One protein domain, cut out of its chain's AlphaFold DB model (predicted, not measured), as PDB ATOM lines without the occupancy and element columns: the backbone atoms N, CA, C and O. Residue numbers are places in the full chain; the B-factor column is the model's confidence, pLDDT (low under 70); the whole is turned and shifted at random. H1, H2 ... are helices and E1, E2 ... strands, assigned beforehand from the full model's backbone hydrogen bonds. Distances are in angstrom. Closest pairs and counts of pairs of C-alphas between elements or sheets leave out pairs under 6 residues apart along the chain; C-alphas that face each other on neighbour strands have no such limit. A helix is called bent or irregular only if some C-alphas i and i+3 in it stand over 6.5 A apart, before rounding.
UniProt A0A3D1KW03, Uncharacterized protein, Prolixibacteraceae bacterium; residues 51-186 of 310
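What this domain is: This is residues 51 to 186 of the 310 residues of an uncharacterized protein of Prolixibacteraceae bacterium (UniProt A0A3D1KW03). What is the main shape? One strongly twisted sheet of seven strands makes a wall along the longest axis, with H1 over one face near the E4 end and H5 at the E7 end. Residues 81 to 96 form a wide loop from E4 back to E5 on the side away from H1; H3 is set off to one side near the last residue of E7, and H4 lies beyond the E7 end. What are the figures? The 136 printed residues, mixed in class, hold E1 E2 E3 E4 E5 H1 H2 E6 E7 H3 H4 H5; the mixed sheet runs E4 E3 E2 E1 E5 E6 E7. The whole is compact, with a radius of gyration of the C-alphas of 15.8 A, yet elongated, spanning 46 by 28 by 24 A.

Where its parts are: Where are the strands? E1 is residues 51 to 55, from C-alpha 51 at (-6.453, 39.457, 30.594), E2 60 to 63, E3 68 to 73, 14.8 A long, and E4 76 to 80. E5 is 97 to 101, E6 135 to 139 and E7 144 to 147. Where are the helices? H1 is residues 107 to 117, H2 120 to 123, H3 150 to 155, H4 162 to 166, and H5 174 to 185, 17.3 A long, ending with C-alpha 185 at (-12.908, 43.582, -3.660). Which are irregular? H1, with C-alphas 109 and 112 8.7 A apart, H3, with 151 and 154 7.5 A apart, and only just H2, with 120 and 123 6.8 A apart.

How they stand to each other: How do the strands pair? E1 to E4 form a meander, each strand the antiparallel neighbour of the one before; N 62 and O 53 are 2.7 A apart, N 70 and O 61 2.8 A, and N 69 and O 80 2.7 A. E1 is antiparallel to E5, with N 54 and O 98 2.8 A apart; E5 is parallel to E6, with N 99 and O 138 2.8 A apart, and the hairpin E6 and E7 has N 136 and O 146 at 2.7 A. Where are the helices? H1 makes two layers with the sheet, a helix on one face, at a height over the sheet of 8.8 A; E5, H1, H2 and E6 form a strand-helix-strand unit, parallel strands joined through helices, with a left-handed crossover. H2 only grazes the sheet with residues 122 to 123, and H5 with 174 to 179, the closest C-alphas of E7 and H5 being Ser 144 and Asp 176, 6.3 A apart. H4 is not on the sheet, and H3 only just is not, with 4 pairs of C-alphas within 10 A. What of the helix backbones? In H4 and H5 every O i to N i+4 pair is within hydrogen-bond range, in H1 5 of 7, and in H3 0 of 2, with 1 of 3 O i to N i+3 pairs; H2 is too short for an O i to N i+4 pair.

The domain as a whole: How far does it reach? The C-alphas farthest apart, Gln 74 and Asn 185, are 48.7 A apart. Which links are long? Those from E4 to E5 and from H2 to E6, and the printed part has no cut. Where is confidence low? Residues 119 to 125, 164, 167 to 171 and 184 to 186 have pLDDT under 70.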
ATOM      1  N   ARG A  51      -6.111  40.097  29.314       91.38
ATOM      2  CA  ARG A  51      -6.453  39.457  30.594       91.38
ATOM      3  C   ARG A  51      -7.875  38.931  30.678       91.38
ATOM      4  O   ARG A  51      -8.075  37.876  31.276       91.38
ATOM      5  N   TYR A  52      -8.840  39.651  30.117       93.94
ATOM      6  CA  TYR A  52     -10.239  39.245  30.189       93.94
ATOM      7  C   TYR A  52     -10.853  39.150  28.802       93.94
ATOM      8  O   TYR A  52     -10.560  39.958  27.921       93.94
ATOM      9  N   TYR A  53     -11.765  38.200  28.651       95.00
ATOM     10  CA  TYR A  53     -12.744  38.198  27.574       95.00
ATOM     11  C   TYR A  53     -14.071  38.688  28.122       95.00
ATOM     12  O   TYR A  53     -14.574  38.150  29.101       95.00
ATOM     13  N   TYR A  54     -14.626  39.726  27.515       94.12
ATOM     14  CA  TYR A  54     -15.960  40.213  27.810       94.12
ATOM     15  C   TYR A  54     -16.930  39.738  26.724       94.12
ATOM     16  O   TYR A  54     -16.685  39.924  25.530       94.12
ATOM     17  N   LEU A  55     -18.013  39.107  27.164       93.19
ATOM     18  CA  LEU A  55     -19.090  38.520  26.376       93.19
ATOM     19  C   LEU A  55     -20.318  39.436  26.516       93.19
ATOM     20  O   LEU A  55     -21.046  39.322  27.507       93.19
ATOM     21  N   PRO A  56     -20.539  40.378  25.583       90.38
ATOM     22  CA  PRO A  56     -21.567  41.405  25.729       90.38
ATOM     23  C   PRO A  56     -22.990  40.837  25.755       90.38
ATOM     24  O   PRO A  56     -23.811  41.326  26.520       90.38
ATOM     25  N   ASP A  57     -23.268  39.779  24.993       87.75
ATOM     26  CA  ASP A  57     -24.614  39.197  24.855       87.75
ATOM     27  C   ASP A  57     -25.199  38.649  26.162       87.75
ATOM     28  O   ASP A  57     -26.415  38.579  26.323       87.75
ATOM     29  N   ILE A  58     -24.324  38.240  27.079       91.38
ATOM     30  CA  ILE A  58     -24.674  37.680  28.392       91.38
ATOM     31  C   ILE A  58     -24.057  38.487  29.543       91.38
ATOM     32  O   ILE A  58     -24.038  38.024  30.685       91.38
ATOM     33  N   GLU A  59     -23.514  39.668  29.229       90.56
ATOM     34  CA  GLU A  59     -22.838  40.587  30.152       90.56
ATOM     35  C   GLU A  59     -21.847  39.890  31.104       90.56
ATOM     36  O   GLU A  59     -21.756  40.193  32.296       90.56
ATOM     37  N   CYS A  60     -21.087  38.936  30.567       93.56
ATOM     38  CA  CYS A  60     -20.191  38.081  31.336       93.56
ATOM     39  C   CYS A  60     -18.733  38.401  31.014       93.56
ATOM     40  O   CYS A  60     -18.377  38.651  29.866       93.56
ATOM     41  N   TYR A  61     -17.863  38.338  32.012       95.25
ATOM     42  CA  TYR A  61     -16.420  38.341  31.814       95.25
ATOM     43  C   TYR A  61     -15.881  36.924  31.972       95.25
ATOM     44  O   TYR A  61     -16.487  36.098  32.644       95.25
ATOM     45  N   TYR A  62     -14.730  36.652  31.384       96.19
ATOM     46  CA  TYR A  62     -13.931  35.464  31.628       96.19
ATOM     47  C   TYR A  62     -12.506  35.918  31.935       96.19
ATOM     48  O   TYR A  62     -11.882  36.587  31.108       96.19
ATOM     49  N   ASP A  63     -12.011  35.611  33.133       95.00
ATOM     50  CA  ASP A  63     -10.635  35.917  33.538       95.00
ATOM     51  C   ASP A  63      -9.706  34.794  33.056       95.00
ATOM     52  O   ASP A  63      -9.794  33.657  33.521       95.00
ATOM     53  N   MET A  64      -8.787  35.111  32.140       92.62
ATOM     54  CA  MET A  64      -7.850  34.133  31.576       92.62
ATOM     55  C   MET A  64      -6.873  33.552  32.605       92.62
ATOM     56  O   MET A  64      -6.311  32.478  32.390       92.62
ATOM     57  N   TYR A  65      -6.649  34.245  33.719       91.69
ATOM     58  CA  TYR A  65      -5.735  33.788  34.763       91.69
ATOM     59  C   TYR A  65      -6.389  32.818  35.727       91.69
ATOM     60  O   TYR A  65      -5.801  31.785  36.034       91.69
ATOM     61  N   THR A  66      -7.588  33.148  36.215       93.25
ATOM     62  CA  THR A  66      -8.304  32.273  37.153       93.25
ATOM     63  C   THR A  66      -9.120  31.206  36.440       93.25
ATOM     64  O   THR A  66      -9.450  30.199  37.055       93.25
ATOM     65  N   ARG A  67      -9.372  31.388  35.135       94.69
ATOM     66  CA  ARG A  67     -10.207  30.524  34.289       94.69
ATOM     67  C   ARG A  67     -11.651  30.456  34.771       94.69
ATOM     68  O   ARG A  67     -12.282  29.405  34.744       94.69
ATOM     69  N   GLU A  68     -12.163  31.596  35.216       95.69
ATOM     70  CA  GLU A  68     -13.514  31.721  35.746       95.69
ATOM     71  C   GLU A  68     -14.320  32.719  34.926       95.69
ATOM     72  O   GLU A  68     -13.831  33.780  34.526       95.69
ATOM     73  N   PHE A  69     -15.588  32.387  34.737       96.31
ATOM     74  CA  PHE A  69     -16.625  33.315  34.345       96.31
ATOM     75  C   PHE A  69     -16.998  34.208  35.528       96.31
ATOM     76  O   PHE A  69     -17.188  33.728  36.645       96.31
ATOM     77  N   ILE A  70     -17.133  35.506  35.266       96.12
ATOM     78  CA  ILE A  70     -17.621  36.510  36.202       96.12
ATOM     79  C   ILE A  70     -18.895  37.115  35.625       96.12
ATOM     80  O   ILE A  70     -18.851  37.824  34.620       96.12
ATOM     81  N   PHE A  71     -20.028  36.839  36.257       93.31
ATOM     82  CA  PHE A  71     -21.345  37.266  35.780       93.31
ATOM     83  C   PHE A  71     -22.162  37.890  36.907       93.31
ATOM     84  O   PHE A  71     -21.945  37.613  38.091       93.31
ATOM     85  N   LEU A  72     -23.106  38.747  36.528       90.38
ATOM     86  CA  LEU A  72     -24.003  39.396  37.468       90.38
ATOM     87  C   LEU A  72     -25.210  38.492  37.740       90.38
ATOM     88  O   LEU A  72     -25.926  38.094  36.824       90.38
ATOM     89  N   ASN A  73     -25.465  38.192  39.008       87.44
ATOM     90  CA  ASN A  73     -26.658  37.478  39.445       87.44
ATOM     91  C   ASN A  73     -27.139  38.086  40.764       87.44
ATOM     92  O   ASN A  73     -26.351  38.265  41.686       87.44
ATOM     93  N   GLN A  74     -28.424  38.441  40.846       86.56
ATOM     94  CA  GLN A  74     -29.018  39.072  42.035       86.56
ATOM     95  C   GLN A  74     -28.221  40.289  42.553       86.56
ATOM     96  O   GLN A  74     -28.039  40.460  43.754       86.56
ATOM     97  N   ALA A  75     -27.749  41.146  41.637       85.06
ATOM     98  CA  ALA A  75     -26.926  42.324  41.947       85.06
ATOM     99  C   ALA A  75     -25.596  42.009  42.669       85.06
ATOM    100  O   ALA A  75     -25.045  42.852  43.380       85.06
ATOM    101  N   GLN A  76     -25.079  40.794  42.481       89.00
ATOM    102  CA  GLN A  76     -23.765  40.378  42.945       89.00
ATOM    103  C   GLN A  76     -22.969  39.786  41.787       89.00
ATOM    104  O   GLN A  76     -23.504  39.067  40.940       89.00
ATOM    105  N   TRP A  77     -21.677  40.091  41.757       93.06
ATOM    106  CA  TRP A  77     -20.751  39.469  40.824       93.06
ATOM    107  C   TRP A  77     -20.313  38.121  41.382       93.06
ATOM    108  O   TRP A  77     -19.721  38.053  42.463       93.06
ATOM    109  N   ILE A  78     -20.638  37.065  40.643       93.12
ATOM    110  CA  ILE A  78     -20.344  35.675  40.986       93.12
ATOM    111  C   ILE A  78     -19.217  35.175  40.088       93.12
ATOM    112  O   ILE A  78     -19.201  35.478  38.897       93.12
ATOM    113  N   TYR A  79     -18.308  34.397  40.671       95.19
ATOM    114  CA  TYR A  79     -17.212  33.717  39.986       95.19
ATOM    115  C   TYR A  79     -17.580  32.247  39.831       95.19
ATOM    116  O   TYR A  79     -18.046  31.624  40.784       95.19
ATOM    117  N   SER A  80     -17.394  31.685  38.643       94.06
ATOM    118  CA  SER A  80     -17.629  30.263  38.421       94.06
ATOM    119  C   SER A  80     -16.725  29.719  37.321       94.06
ATOM    120  O   SER A  80     -16.573  30.376  36.295       94.06
ATOM    121  N   PRO A  81     -16.167  28.506  37.459       93.94
ATOM    122  CA  PRO A  81     -15.403  27.873  36.382       93.94
ATOM    123  C   PRO A  81     -16.257  27.540  35.148       93.94
ATOM    124  O   PRO A  81     -15.720  27.296  34.070       93.94
ATOM    125  N   TYR A  82     -17.586  27.539  35.284       92.06
ATOM    126  CA  TYR A  82     -18.519  27.216  34.210       92.06
ATOM    127  C   TYR A  82     -19.540  28.331  34.016       92.06
ATOM    128  O   TYR A  82     -19.867  29.075  34.939       92.06
ATOM    129  N   LEU A  83     -20.077  28.425  32.800       90.31
ATOM    130  CA  LEU A  83     -21.189  29.320  32.521       90.31
ATOM    131  C   LEU A  83     -22.403  28.891  33.373       90.31
ATOM    132  O   LEU A  83     -22.703  27.693  33.436       90.31
ATOM    133  N   PRO A  84     -23.115  29.819  34.038       87.25
ATOM    134  CA  PRO A  84     -24.282  29.466  34.839       87.25
ATOM    135  C   PRO A  84     -25.375  28.827  33.977       87.25
ATOM    136  O   PRO A  84     -25.518  29.132  32.794       87.25
ATOM    137  N   SER A  85     -26.215  27.989  34.590       86.44
ATOM    138  CA  SER A  85     -27.293  27.274  33.889       86.44
ATOM    139  C   SER A  85     -28.270  28.200  33.155       86.44
ATOM    140  O   SER A  85     -28.821  27.810  32.125       86.44
ATOM    141  N   MET A  86     -28.436  29.442  33.623       87.38
ATOM    142  CA  MET A  86     -29.237  30.473  32.952       87.38
ATOM    143  C   MET A  86     -28.716  30.841  31.553       87.38
ATOM    144  O   MET A  86     -29.491  31.292  30.716       87.38
ATOM    145  N   TYR A  87     -27.434  30.590  31.283       91.25
ATOM    146  CA  TYR A  87     -26.780  30.788  29.991       91.25
ATOM    147  C   TYR A  87     -26.392  29.465  29.316       91.25
ATOM    148  O   TYR A  87     -25.606  29.462  28.381       91.25
ATOM    149  N   SER A  88     -26.949  28.329  29.744       86.88
ATOM    150  CA  SER A  88     -26.597  26.998  29.211       86.88
ATOM    151  C   SER A  88     -26.748  26.848  27.691       86.88
ATOM    152  O   SER A  88     -26.027  26.061  27.087       86.88
ATOM    153  N   ASN A  89     -27.650  27.613  27.071       90.25
ATOM    154  CA  ASN A  89     -27.871  27.607  25.621       90.25
ATOM    155  C   ASN A  89     -26.984  28.609  24.859       90.25
ATOM    156  O   ASN A  89     -27.136  28.755  23.648       90.25
ATOM    157  N   PHE A  90     -26.116  29.347  25.552       93.75
ATOM    158  CA  PHE A  90     -25.241  30.330  24.930       93.75
ATOM    159  C   PHE A  90     -24.053  29.642  24.251       93.75
ATOM    160  O   PHE A  90     -23.312  28.884  24.881       93.75
ATOM    161  N   ASP A  91     -23.847  29.926  22.967       92.44
ATOM    162  CA  ASP A  91     -22.751  29.346  22.196       92.44
ATOM    163  C   ASP A  91     -21.478  30.189  22.319       92.44
ATOM    164  O   ASP A  91     -21.261  31.152  21.582       92.44
ATOM    165  N   LEU A  92     -20.603  29.791  23.244       93.06
ATOM    166  CA  LEU A  92     -19.310  30.443  23.451       93.06
ATOM    167  C   LEU A  92     -18.418  30.409  22.204       93.06
ATOM    168  O   LEU A  92     -17.666  31.358  21.984       93.06
ATOM    169  N   ASN A  93     -18.493  29.353  21.388       92.69
ATOM    170  CA  ASN A  93     -17.564  29.175  20.270       92.69
ATOM    171  C   ASN A  93     -17.784  30.234  19.196       92.69
ATOM    172  O   ASN A  93     -16.813  30.751  18.653       92.69
ATOM    173  N   ASN A  94     -19.046  30.574  18.931       90.62
ATOM    174  CA  ASN A  94     -19.436  31.520  17.887       90.62
ATOM    175  C   ASN A  94     -19.769  32.920  18.424       90.62
ATOM    176  O   ASN A  94     -20.192  33.791  17.664       90.62
ATOM    177  N   SER A  95     -19.578  33.140  19.725       89.56
ATOM    178  CA  SER A  95     -19.891  34.407  20.378       89.56
ATOM    179  C   SER A  95     -18.972  35.549  19.944       89.56
ATOM    180  O   SER A  95     -17.784  35.360  19.663       89.56
ATOM    181  N   PHE A  96     -19.525  36.764  19.938       90.81
ATOM    182  CA  PHE A  96     -18.721  37.971  19.819       90.81
ATOM    183  C   PHE A  96     -17.971  38.231  21.125       90.81
ATOM    184  O   PHE A  96     -18.575  38.269  22.197       90.81
ATOM    185  N   ILE A  97     -16.658  38.449  21.042       92.25
ATOM    186  CA  ILE A  97     -15.806  38.624  22.226       92.25
ATOM    187  C   ILE A  97     -15.065  39.956  22.170       92.25
ATOM    188  O   ILE A  97     -14.404  40.283  21.185       92.25
ATOM    189  N   VAL A  98     -15.126  40.710  23.266       91.75
ATOM    190  CA  VAL A  98     -14.280  41.884  23.493       91.75
ATOM    191  C   VAL A  98     -13.082  41.467  24.338       91.75
ATOM    192  O   VAL A  98     -13.223  41.010  25.470       91.75
ATOM    193  N   VAL A  99     -11.888  41.632  23.789       92.31
ATOM    194  CA  VAL A  99     -10.620  41.339  24.453       92.31
ATOM    195  C   VAL A  99     -10.187  42.562  25.254       92.31
ATOM    196  O   VAL A  99     -10.021  43.642  24.688       92.31
ATOM    197  N   VAL A 100     -10.020  42.389  26.566       90.88
ATOM    198  CA  VAL A 100      -9.771  43.461  27.543       90.88
ATOM    199  C   VAL A 100      -8.367  43.338  28.137       90.88
ATOM    200  O   VAL A 100      -7.900  42.243  28.475       90.88
ATOM    201  N   ASN A 101      -7.708  44.487  28.285       87.94
ATOM    202  CA  ASN A 101      -6.321  44.619  28.721       87.94
ATOM    203  C   ASN A 101      -6.083  44.177  30.188       87.94
ATOM    204  O   ASN A 101      -6.924  44.384  31.062       87.94
ATOM    205  N   SER A 102      -4.897  43.631  30.475       85.12
ATOM    206  CA  SER A 102      -4.381  43.313  31.814       85.12
ATOM    207  C   SER A 102      -4.236  44.499  32.755       85.12
ATOM    208  O   SER A 102      -4.287  44.315  33.968       85.12
ATOM    209  N   ASN A 103      -4.089  45.706  32.218       86.44
ATOM    210  CA  ASN A 103      -3.989  46.934  33.007       86.44
ATOM    211  C   ASN A 103      -5.330  47.333  33.642       86.44
ATOM    212  O   ASN A 103      -5.367  48.183  34.530       86.44
ATOM    213  N   ILE A 104      -6.433  46.730  33.195       86.25
ATOM    214  CA  ILE A 104      -7.758  46.965  33.753       86.25
ATOM    215  C   ILE A 104      -7.966  46.006  34.925       86.25
ATOM    216  O   ILE A 104      -8.018  44.791  34.762       86.25
ATOM    217  N   TYR A 105      -8.105  46.540  36.132       88.44
ATOM    218  CA  TYR A 105      -8.391  45.721  37.306       88.44
ATOM    219  C   TYR A 105      -9.903  45.561  37.489       88.44
ATOM    220  O   TYR A 105     -10.615  46.556  37.591       88.44
ATOM    221  N   GLN A 106     -10.384  44.312  37.536       91.06
ATOM    222  CA  GLN A 106     -11.779  43.954  37.836       91.06
ATOM    223  C   GLN A 106     -12.824  44.794  37.067       91.06
ATOM    224  O   GLN A 106     -13.608  45.524  37.680       91.06
ATOM    225  N   PRO A 107     -12.880  44.702  35.723       90.44
ATOM    226  CA  PRO A 107     -13.738  45.564  34.900       90.44
ATOM    227  C   PRO A 107     -15.225  45.511  35.286       90.44
ATOM    228  O   PRO A 107     -15.935  46.507  35.182       90.44
ATOM    229  N   TRP A 108     -15.697  44.377  35.802       91.19
ATOM    230  CA  TRP A 108     -17.075  44.195  36.255       91.19
ATOM    231  C   TRP A 108     -17.472  45.108  37.434       91.19
ATOM    232  O   TRP A 108     -18.638  45.475  37.568       91.19
ATOM    233  N   MET A 109     -16.517  45.573  38.250       89.75
ATOM    234  CA  MET A 109     -16.783  46.540  39.329       89.75
ATOM    235  C   MET A 109     -17.208  47.920  38.805       89.75
ATOM    236  O   MET A 109     -17.906  48.654  39.499       89.75
ATOM    237  N   HIS A 110     -16.835  48.245  37.566       88.69
ATOM    238  CA  HIS A 110     -17.255  49.451  36.852       88.69
ATOM    239  C   HIS A 110     -17.898  49.083  35.512       88.69
ATOM    240  O   HIS A 110     -17.656  49.729  34.493       88.69
ATOM    241  N   HIS A 111     -18.713  48.024  35.513       87.75
ATOM    242  CA  HIS A 111     -19.277  47.425  34.306       87.75
ATOM    243  C   HIS A 111     -19.909  48.455  33.362       87.75
ATOM    244  O   HIS A 111     -19.548  48.517  32.191       87.75
ATOM    245  N   GLN A 112     -20.767  49.334  33.883       84.19
ATOM    246  CA  GLN A 112     -21.447  50.355  33.077       84.19
ATOM    247  C   GLN A 112     -20.476  51.328  32.409       84.19
ATOM    248  O   GLN A 112     -20.671  51.684  31.250       84.19
ATOM    249  N   TYR A 113     -19.415  51.721  33.121       84.88
ATOM    250  CA  TYR A 113     -18.373  52.580  32.573       84.88
ATOM    251  C   TYR A 113     -17.657  51.873  31.421       84.88
ATOM    252  O   TYR A 113     -17.565  52.431  30.330       84.88
ATOM    253  N   TYR A 114     -17.200  50.635  31.607       83.12
ATOM    254  CA  TYR A 114     -16.485  49.928  30.542       83.12
ATOM    255  C   TYR A 114     -17.383  49.625  29.344       83.12
ATOM    256  O   TYR A 114     -16.994  49.912  28.217       83.12
ATOM    257  N   VAL A 115     -18.615  49.161  29.566       81.38
ATOM    258  CA  VAL A 115     -19.576  48.887  28.487       81.38
ATOM    259  C   VAL A 115     -19.916  50.142  27.684       81.38
ATOM    260  O   VAL A 115     -20.046  50.064  26.463       81.38
ATOM    261  N   SER A 116     -20.005  51.315  28.326       78.25
ATOM    262  CA  SER A 116     -20.237  52.573  27.605       78.25
ATOM    263  C   SER A 116     -19.019  53.066  26.819       78.25
ATOM    264  O   SER A 116     -19.186  53.813  25.854       78.25
ATOM    265  N   HIS A 117     -17.808  52.691  27.246       75.50
ATOM    266  CA  HIS A 117     -16.547  53.119  26.631       75.50
ATOM    267  C   HIS A 117     -16.008  52.129  25.602       75.50
ATOM    268  O   HIS A 117     -15.239  52.537  24.726       75.50
ATOM    269  N   PHE A 118     -16.419  50.859  25.658       72.12
ATOM    270  CA  PHE A 118     -16.167  49.943  24.559       72.12
ATOM    271  C   PHE A 118     -16.757  50.555  23.292       72.12
ATOM    272  O   PHE A 118     -17.882  51.070  23.324       72.12
ATOM    273  N   PRO A 119     -15.999  50.569  22.185       63.16
ATOM    274  CA  PRO A 119     -16.448  51.223  20.978       63.16
ATOM    275  C   PRO A 119     -17.831  50.704  20.601       63.16
ATOM    276  O   PRO A 119     -18.021  49.527  20.297       63.16
ATOM    277  N   ARG A 120     -18.805  51.624  20.656       52.72
ATOM    278  CA  ARG A 120     -20.243  51.351  20.501       52.72
ATOM    279  C   ARG A 120     -20.562  50.550  19.241       52.72
ATOM    280  O   ARG A 120     -21.584  49.880  19.187       52.72
ATOM    281  N   TYR A 121     -19.684  50.655  18.250       54.84
ATOM    282  CA  TYR A 121     -19.836  50.086  16.930       54.84
ATOM    283  C   TYR A 121     -19.407  48.623  16.818       54.84
ATOM    284  O   TYR A 121     -19.738  47.973  15.837       54.84
ATOM    285  N   TYR A 122     -18.702  48.062  17.805       60.56
ATOM    286  CA  TYR A 122     -18.166  46.717  17.626       60.56
ATOM    287  C   TYR A 122     -19.088  45.593  18.043       60.56
ATOM    288  O   TYR A 122     -19.081  44.590  17.358       60.56
ATOM    289  N   TYR A 123     -19.907  45.739  19.083       66.12
ATOM    290  CA  TYR A 123     -20.897  44.704  19.403       66.12
ATOM    291  C   TYR A 123     -22.280  45.050  18.834       66.12
ATOM    292  O   TYR A 123     -22.970  44.180  18.320       66.12
ATOM    293  N   ARG A 124     -22.691  46.328  18.861       66.75
ATOM    294  CA  ARG A 124     -24.035  46.719  18.408       66.75
ATOM    295  C   ARG A 124     -24.175  46.671  16.892       66.75
ATOM    296  O   ARG A 124     -25.182  46.177  16.402       66.75
ATOM    297  N   ASP A 125     -23.152  47.128  16.176       68.38
ATOM    298  CA  ASP A 125     -23.145  47.063  14.713       68.38
ATOM    299  C   ASP A 125     -22.634  45.693  14.237       68.38
ATOM    300  O   ASP A 125     -22.836  45.315  13.099       68.38
ATOM    301  N   TYR A 126     -22.036  44.862  15.097       72.94
ATOM    302  CA  TYR A 126     -21.759  43.471  14.723       72.94
ATOM    303  C   TYR A 126     -23.030  42.712  14.344       72.94
ATOM    304  O   TYR A 126     -23.046  42.016  13.328       72.94
ATOM    305  N   TYR A 127     -24.117  42.921  15.083       74.19
ATOM    306  CA  TYR A 127     -25.407  42.294  14.799       74.19
ATOM    307  C   TYR A 127     -26.203  42.963  13.673       74.19
ATOM    308  O   TYR A 127     -27.272  42.470  13.318       74.19
ATOM    309  N   ASP A 128     -25.701  44.045  13.065       74.69
ATOM    310  CA  ASP A 128     -26.342  44.652  11.892       74.69
ATOM    311  C   ASP A 128     -26.039  43.901  10.583       74.69
ATOM    312  O   ASP A 128     -26.617  44.220   9.547       74.69
ATOM    313  N   HIS A 129     -25.157  42.892  10.641       75.94
ATOM    314  CA  HIS A 129     -24.677  42.056   9.528       75.94
ATOM    315  C   HIS A 129     -23.988  42.818   8.391       75.94
ATOM    316  O   HIS A 129     -23.469  42.194   7.474       75.94
ATOM    317  N   SER A 130     -23.930  44.140   8.445       70.12
ATOM    318  CA  SER A 130     -23.633  45.005   7.312       70.12
ATOM    319  C   SER A 130     -22.372  45.847   7.504       70.12
ATOM    320  O   SER A 130     -22.075  46.757   6.726       70.12
ATOM    321  N   ASN A 131     -21.593  45.532   8.538       75.56
ATOM    322  CA  ASN A 131     -20.321  46.169   8.853       75.56
ATOM    323  C   ASN A 131     -19.123  45.538   8.089       75.56
ATOM    324  O   ASN A 131     -18.909  45.821   6.906       75.56
ATOM    325  N   ILE A 132     -18.328  44.687   8.745       78.81
ATOM    326  CA  ILE A 132     -17.162  43.977   8.222       78.81
ATOM    327  C   ILE A 132     -17.442  42.460   8.289       78.81
ATOM    328  O   ILE A 132     -17.881  41.954   9.336       78.81
ATOM    329  N   PRO A 133     -17.200  41.706   7.199       81.56
ATOM    330  CA  PRO A 133     -17.383  40.258   7.189       81.56
ATOM    331  C   PRO A 133     -16.364  39.559   8.092       81.56
ATOM    332  O   PRO A 133     -15.294  40.092   8.387       81.56
ATOM    333  N   TYR A 134     -16.695  38.340   8.523       87.50
ATOM    334  CA  TYR A 134     -15.808  37.455   9.291       87.50
ATOM    335  C   TYR A 134     -15.296  38.004  10.624       87.50
ATOM    336  O   TYR A 134     -14.399  37.416  11.221       87.50
ATOM    337  N   VAL A 135     -15.862  39.099  11.127       87.44
ATOM    338  CA  VAL A 135     -15.569  39.560  12.484       87.44
ATOM    339  C   VAL A 135     -15.944  38.457  13.478       87.44
ATOM    340  O   VAL A 135     -16.992  37.817  13.363       87.44
ATOM    341  N   ARG A 136     -15.064  38.254  14.450       89.69
ATOM    342  CA  ARG A 136     -15.222  37.359  15.595       89.69
ATOM    343  C   ARG A 136     -15.234  38.125  16.916       89.69
ATOM    344  O   ARG A 136     -15.851  37.696  17.880       89.69
ATOM    345  N   GLY A 137     -14.558  39.263  16.971       89.94
ATOM    346  CA  GLY A 137     -14.446  40.023  18.203       89.94
ATOM    347  C   GLY A 137     -13.825  41.388  17.995       89.94
ATOM    348  O   GLY A 137     -13.625  41.841  16.867       89.94
ATOM    349  N   PHE A 138     -13.482  42.024  19.104       88.06
ATOM    350  CA  PHE A 138     -12.791  43.301  19.125       88.06
ATOM    351  C   PHE A 138     -11.667  43.276  20.148       88.06
ATOM    352  O   PHE A 138     -11.862  42.843  21.281       88.06
ATOM    353  N   ASN A 139     -10.498  43.770  19.758       88.19
ATOM    354  CA  ASN A 139      -9.374  43.949  20.655       88.19
ATOM    355  C   ASN A 139      -9.330  45.392  21.155       88.19
ATOM    356  O   ASN A 139      -9.062  46.312  20.385       88.19
ATOM    357  N   GLU A 140      -9.573  45.587  22.453       84.06
ATOM    358  CA  GLU A 140      -9.538  46.911  23.076       84.06
ATOM    359  C   GLU A 140      -8.124  47.503  23.106       84.06
ATOM    360  O   GLU A 140      -7.969  48.703  22.883       84.06
ATOM    361  N   ASN A 141      -7.096  46.663  23.256       81.44
ATOM    362  CA  ASN A 141      -5.704  47.099  23.321       81.44
ATOM    363  C   ASN A 141      -5.229  47.676  21.974       81.44
ATOM    364  O   ASN A 141      -4.725  48.796  21.911       81.44
ATOM    365  N   SER A 142      -5.437  46.943  20.873       82.56
ATOM    366  CA  SER A 142      -5.072  47.409  19.522       82.56
ATOM    367  C   SER A 142      -6.138  48.285  18.861       82.56
ATOM    368  O   SER A 142      -5.890  48.860  17.805       82.56
ATOM    369  N   ARG A 143      -7.323  48.394  19.470       82.00
ATOM    370  CA  ARG A 143      -8.501  49.097  18.942       82.00
ATOM    371  C   ARG A 143      -8.926  48.633  17.546       82.00
ATOM    372  O   ARG A 143      -9.380  49.442  16.735       82.00
ATOM    373  N   SER A 144      -8.816  47.335  17.284       83.38
ATOM    374  CA  SER A 144      -9.106  46.727  15.983       83.38
ATOM    375  C   SER A 144     -10.025  45.514  16.109       83.38
ATOM    376  O   SER A 144     -10.087  44.874  17.163       83.38
ATOM    377  N   ALA A 145     -10.725  45.166  15.030       86.12
ATOM    378  CA  ALA A 145     -11.494  43.931  14.985       86.12
ATOM    379  C   ALA A 145     -10.577  42.701  15.051       86.12
ATOM    380  O   ALA A 145      -9.421  42.718  14.622       86.12
ATOM    381  N   ILE A 146     -11.135  41.612  15.568       88.50
ATOM    382  CA  ILE A 146     -10.573  40.267  15.500       88.50
ATOM    383  C   ILE A 146     -11.416  39.491  14.501       88.50
ATOM    384  O   ILE A 146     -12.645  39.555  14.553       88.50
ATOM    385  N   TYR A 147     -10.764  38.746  13.619       88.69
ATOM    386  CA  TYR A 147     -11.416  38.002  12.547       88.69
ATOM    387  C   TYR A 147     -11.342  36.498  12.793       88.69
ATOM    388  O   TYR A 147     -10.418  36.004  13.442       88.69
ATOM    389  N   TRP A 148     -12.308  35.771  12.241       90.25
ATOM    390  CA  TRP A 148     -12.197  34.331  12.054       90.25
ATOM    391  C   TRP A 148     -10.985  34.002  11.184       90.25
ATOM    392  O   TRP A 148     -10.702  34.696  10.199       90.25
ATOM    393  N   THR A 149     -10.269  32.937  11.538       89.50
ATOM    394  CA  THR A 149      -9.194  32.411  10.695       89.50
ATOM    395  C   THR A 149      -9.783  31.862   9.398       89.50
ATOM    396  O   THR A 149     -10.961  31.521   9.347       89.50
ATOM    397  N   GLU A 150      -8.982  31.768   8.334       87.00
ATOM    398  CA  GLU A 150      -9.461  31.359   7.001       87.00
ATOM    399  C   GLU A 150     -10.272  30.050   7.027       87.00
ATOM    400  O   GLU A 150     -11.322  29.951   6.402       87.00
ATOM    401  N   ASN A 151      -9.812  29.073   7.810       90.56
ATOM    402  CA  ASN A 151     -10.431  27.760   7.980       90.56
ATOM    403  C   ASN A 151     -11.666  27.741   8.901       90.56
ATOM    404  O   ASN A 151     -12.293  26.696   9.015       90.56
ATOM    405  N   GLU A 152     -11.988  28.852   9.564       89.69
ATOM    406  CA  GLU A 152     -13.145  28.992  10.462       89.69
ATOM    407  C   GLU A 152     -14.139  30.059   9.970       89.69
ATOM    408  O   GLU A 152     -15.094  30.403  10.666       89.69
ATOM    409  N   ARG A 153     -13.932  30.621   8.770       87.56
ATOM    410  CA  ARG A 153     -14.805  31.665   8.203       87.56
ATOM    411  C   ARG A 153     -16.238  31.195   7.970       87.56
ATOM    412  O   ARG A 153     -17.134  32.031   7.892       87.56
ATOM    413  N   ASP A 154     -16.465  29.891   7.871       88.00
ATOM    414  CA  ASP A 154     -17.788  29.271   7.779       88.00
ATOM    415  C   ASP A 154     -18.629  29.459   9.052       88.00
ATOM    416  O   ASP A 154     -19.857  29.492   8.968       88.00
ATOM    417  N   ARG A 155     -17.973  29.641  10.205       88.56
ATOM    418  CA  ARG A 155     -18.612  29.961  11.490       88.56
ATOM    419  C   ARG A 155     -19.045  31.413  11.602       88.56
ATOM    420  O   ARG A 155     -19.831  31.766  12.480       88.56
ATOM    421  N   ALA A 156     -18.514  32.281  10.746       86.69
ATOM    422  CA  ALA A 156     -18.892  33.675  10.766       86.69
ATOM    423  C   ALA A 156     -20.378  33.836  10.438       86.69
ATOM    424  O   ALA A 156     -20.925  33.178   9.551       86.69
ATOM    425  N   ARG A 157     -21.016  34.789  11.117       84.75
ATOM    426  CA  ARG A 157     -22.359  35.248  10.754       84.75
ATOM    427  C   ARG A 157     -22.421  35.670   9.280       84.75
ATOM    428  O   ARG A 157     -21.419  36.089   8.692       84.75
ATOM    429  N   SER A 158     -23.629  35.633   8.721       83.44
ATOM    430  CA  SER A 158     -23.889  36.167   7.383       83.44
ATOM    431  C   SER A 158     -23.508  37.645   7.303       83.44
ATOM    432  O   SER A 158     -23.714  38.391   8.258       83.44
ATOM    433  N   TRP A 159     -22.980  38.063   6.157       83.38
ATOM    434  CA  TRP A 159     -22.606  39.449   5.904       83.38
ATOM    435  C   TRP A 159     -23.386  40.027   4.721       83.38
ATOM    436  O   TRP A 159     -23.630  39.327   3.736       83.38
ATOM    437  N   ASP A 160     -23.752  41.299   4.839       78.75
ATOM    438  CA  ASP A 160     -24.474  42.112   3.863       78.75
ATOM    439  C   ASP A 160     -23.679  43.400   3.556       78.75
ATOM    440  O   ASP A 160     -22.952  43.923   4.395       78.75
ATOM    441  N   ASP A 161     -23.791  43.929   2.343       73.88
ATOM    442  CA  ASP A 161     -23.167  45.181   1.917       73.88
ATOM    443  C   ASP A 161     -24.144  46.373   1.912       73.88
ATOM    444  O   ASP A 161     -23.776  47.462   1.460       73.88
ATOM    445  N   GLU A 162     -25.368  46.220   2.434       75.50
ATOM    446  CA  GLU A 162     -26.399  47.272   2.444       75.50
ATOM    447  C   GLU A 162     -25.886  48.622   2.976       75.50
ATOM    448  O   GLU A 162     -26.174  49.674   2.401       75.50
ATOM    449  N   ASN A 163     -25.078  48.638   4.036       71.31
ATOM    450  CA  ASN A 163     -24.537  49.889   4.572       71.31
ATOM    451  C   ASN A 163     -23.579  50.607   3.617       71.31
ATOM    452  O   ASN A 163     -23.576  51.839   3.573       71.31
ATOM    453  N   LEU A 164     -22.792  49.856   2.838       68.75
ATOM    454  CA  LEU A 164     -21.922  50.427   1.807       68.75
ATOM    455  C   LEU A 164     -22.762  51.095   0.711       68.75
ATOM    456  O   LEU A 164     -22.378  52.143   0.198       68.75
ATOM    457  N   ARG A 165     -23.935  50.527   0.404       71.25
ATOM    458  CA  ARG A 165     -24.877  51.057  -0.595       71.25
ATOM    459  C   ARG A 165     -25.682  52.250  -0.084       71.25
ATOM    460  O   ARG A 165     -25.891  53.208  -0.817       71.25
ATOM    461  N   THR A 166     -26.122  52.200   1.172       72.56
ATOM    462  CA  THR A 166     -26.961  53.235   1.808       72.56
ATOM    463  C   THR A 166     -26.151  54.386   2.407       72.56
ATOM    464  O   THR A 166     -26.721  55.350   2.914       72.56
ATOM    465  N   GLY A 167     -24.817  54.315   2.348       67.38
ATOM    466  CA  GLY A 167     -23.927  55.379   2.804       67.38
ATOM    467  C   GLY A 167     -23.866  55.540   4.323       67.38
ATOM    468  O   GLY A 167     -23.346  56.555   4.797       67.38
ATOM    469  N   ARG A 168     -24.353  54.559   5.099       69.62
ATOM    470  CA  ARG A 168     -24.217  54.557   6.562       69.62
ATOM    471  C   ARG A 168     -22.733  54.527   6.934       69.62
ATOM    472  O   ARG A 168     -21.998  53.610   6.578       69.62
ATOM    473  N   GLN A 169     -22.284  55.563   7.640       65.44
ATOM    474  CA  GLN A 169     -20.882  55.719   8.023       65.44
ATOM    475  C   GLN A 169     -20.644  55.156   9.421       65.44
ATOM    476  O   GLN A 169     -21.016  55.774  10.422       65.44
ATOM    477  N   PHE A 170     -19.953  54.022   9.497       68.06
ATOM    478  CA  PHE A 170     -19.412  53.528  10.759       68.06
ATOM    479  C   PHE A 170     -18.044  54.128  11.040       68.06
ATOM    480  O   PHE A 170     -17.246  54.424  10.146       68.06
ATOM    481  N   ARG A 171     -17.750  54.289  12.328       69.62
ATOM    482  CA  ARG A 171     -16.448  54.763  12.787       69.62
ATOM    483  C   ARG A 171     -15.508  53.582  12.975       69.62
ATOM    484  O   ARG A 171     -15.283  53.153  14.091       69.62
ATOM    485  N   TYR A 172     -14.933  53.089  11.890       70.75
ATOM    486  CA  TYR A 172     -13.879  52.077  11.958       70.75
ATOM    487  C   TYR A 172     -12.511  52.696  12.263       70.75
ATOM    488  O   TYR A 172     -12.250  53.845  11.862       70.75
ATOM    489  N   SER A 173     -11.634  51.900  12.891       76.12
ATOM    490  CA  SER A 173     -10.190  52.164  12.927       76.12
ATOM    491  C   SER A 173      -9.631  52.226  11.500       76.12
ATOM    492  O   SER A 173     -10.303  51.844  10.535       76.12
ATOM    493  N   LYS A 174      -8.414  52.737  11.325       81.50
ATOM    494  CA  LYS A 174      -7.809  52.824   9.989       81.50
ATOM    495  C   LYS A 174      -7.613  51.424   9.401       81.50
ATOM    496  O   LYS A 174      -7.892  51.209   8.225       81.50
ATOM    497  N   GLU A 175      -7.187  50.495  10.239       79.81
ATOM    498  CA  GLU A 175      -6.873  49.105   9.932       79.81
ATOM    499  C   GLU A 175      -8.138  48.359   9.494       79.81
ATOM    500  O   GLU A 175      -8.163  47.724   8.440       79.81
ATOM    501  N   ASP A 176      -9.233  48.540  10.231       79.06
ATOM    502  CA  ASP A 176     -10.510  47.896   9.925       79.06
ATOM    503  C   ASP A 176     -11.144  48.437   8.632       79.06
ATOM    504  O   ASP A 176     -11.780  47.689   7.889       79.06
ATOM    505  N   ARG A 177     -10.921  49.720   8.296       79.25
ATOM    506  CA  ARG A 177     -11.344  50.276   6.993       79.25
ATOM    507  C   ARG A 177     -10.586  49.665   5.827       79.25
ATOM    508  O   ARG A 177     -11.176  49.488   4.764       79.25
ATOM    509  N   LEU A 178      -9.289  49.410   5.993       81.12
ATOM    510  CA  LEU A 178      -8.486  48.755   4.960       81.12
ATOM    511  C   LEU A 178      -8.998  47.332   4.744       81.12
ATOM    512  O   LEU A 178      -9.347  46.987   3.619       81.12
ATOM    513  N   GLN A 179      -9.205  46.583   5.831       78.88
ATOM    514  CA  GLN A 179      -9.758  45.233   5.757       78.88
ATOM    515  C   GLN A 179     -11.134  45.205   5.077       78.88
ATOM    516  O   GLN A 179     -11.384  44.349   4.229       78.88
ATOM    517  N   GLN A 180     -12.022  46.151   5.406       77.06
ATOM    518  CA  GLN A 180     -13.338  46.255   4.773       77.06
ATOM    519  C   GLN A 180     -13.226  46.444   3.251       77.06
ATOM    520  O   GLN A 180     -13.948  45.793   2.493       77.06
ATOM    521  N   ARG A 181     -12.307  47.307   2.794       76.06
ATOM    522  CA  ARG A 181     -12.069  47.560   1.364       76.06
ATOM    523  C   ARG A 181     -11.497  46.333   0.663       76.06
ATOM    524  O   ARG A 181     -12.037  45.925  -0.364       76.06
ATOM    525  N   ASP A 182     -10.473  45.717   1.238       76.25
ATOM    526  CA  ASP A 182      -9.819  44.545   0.653       76.25
ATOM    527  C   ASP A 182     -10.800  43.370   0.519       76.25
ATOM    528  O   ASP A 182     -10.856  42.703  -0.521       76.25
ATOM    529  N   MET A 183     -11.660  43.167   1.525       72.69
ATOM    530  CA  MET A 183     -12.677  42.116   1.474       72.69
ATOM    531  C   MET A 183     -13.798  42.434   0.476       72.69
ATOM    532  O   MET A 183     -14.263  41.526  -0.214       72.69
ATOM    533  N   SER A 184     -14.209  43.703   0.348       65.06
ATOM    534  CA  SER A 184     -15.224  44.104  -0.638       65.06
ATOM    535  C   SER A 184     -14.794  43.793  -2.079       65.06
ATOM    536  O   SER A 184     -15.612  43.363  -2.893       65.06
ATOM    537  N   ASN A 185     -13.492  43.898  -2.358       62.84
ATOM    538  CA  ASN A 185     -12.908  43.582  -3.660       62.84
ATOM    539  C   ASN A 185     -12.740  42.070  -3.894       62.84
ATOM    540  O   ASN A 185     -12.712  41.625  -5.038       62.84
ATOM    541  N   SER A 186     -12.664  41.271  -2.825       62.53
ATOM    542  CA  SER A 186     -12.331  39.839  -2.879       62.53
ATOM    543  C   SER A 186     -13.529  38.904  -3.106       62.53
ATOM    544  O   SER A 186     -13.393  37.690  -2.988       62.53
TER     545      SER A 186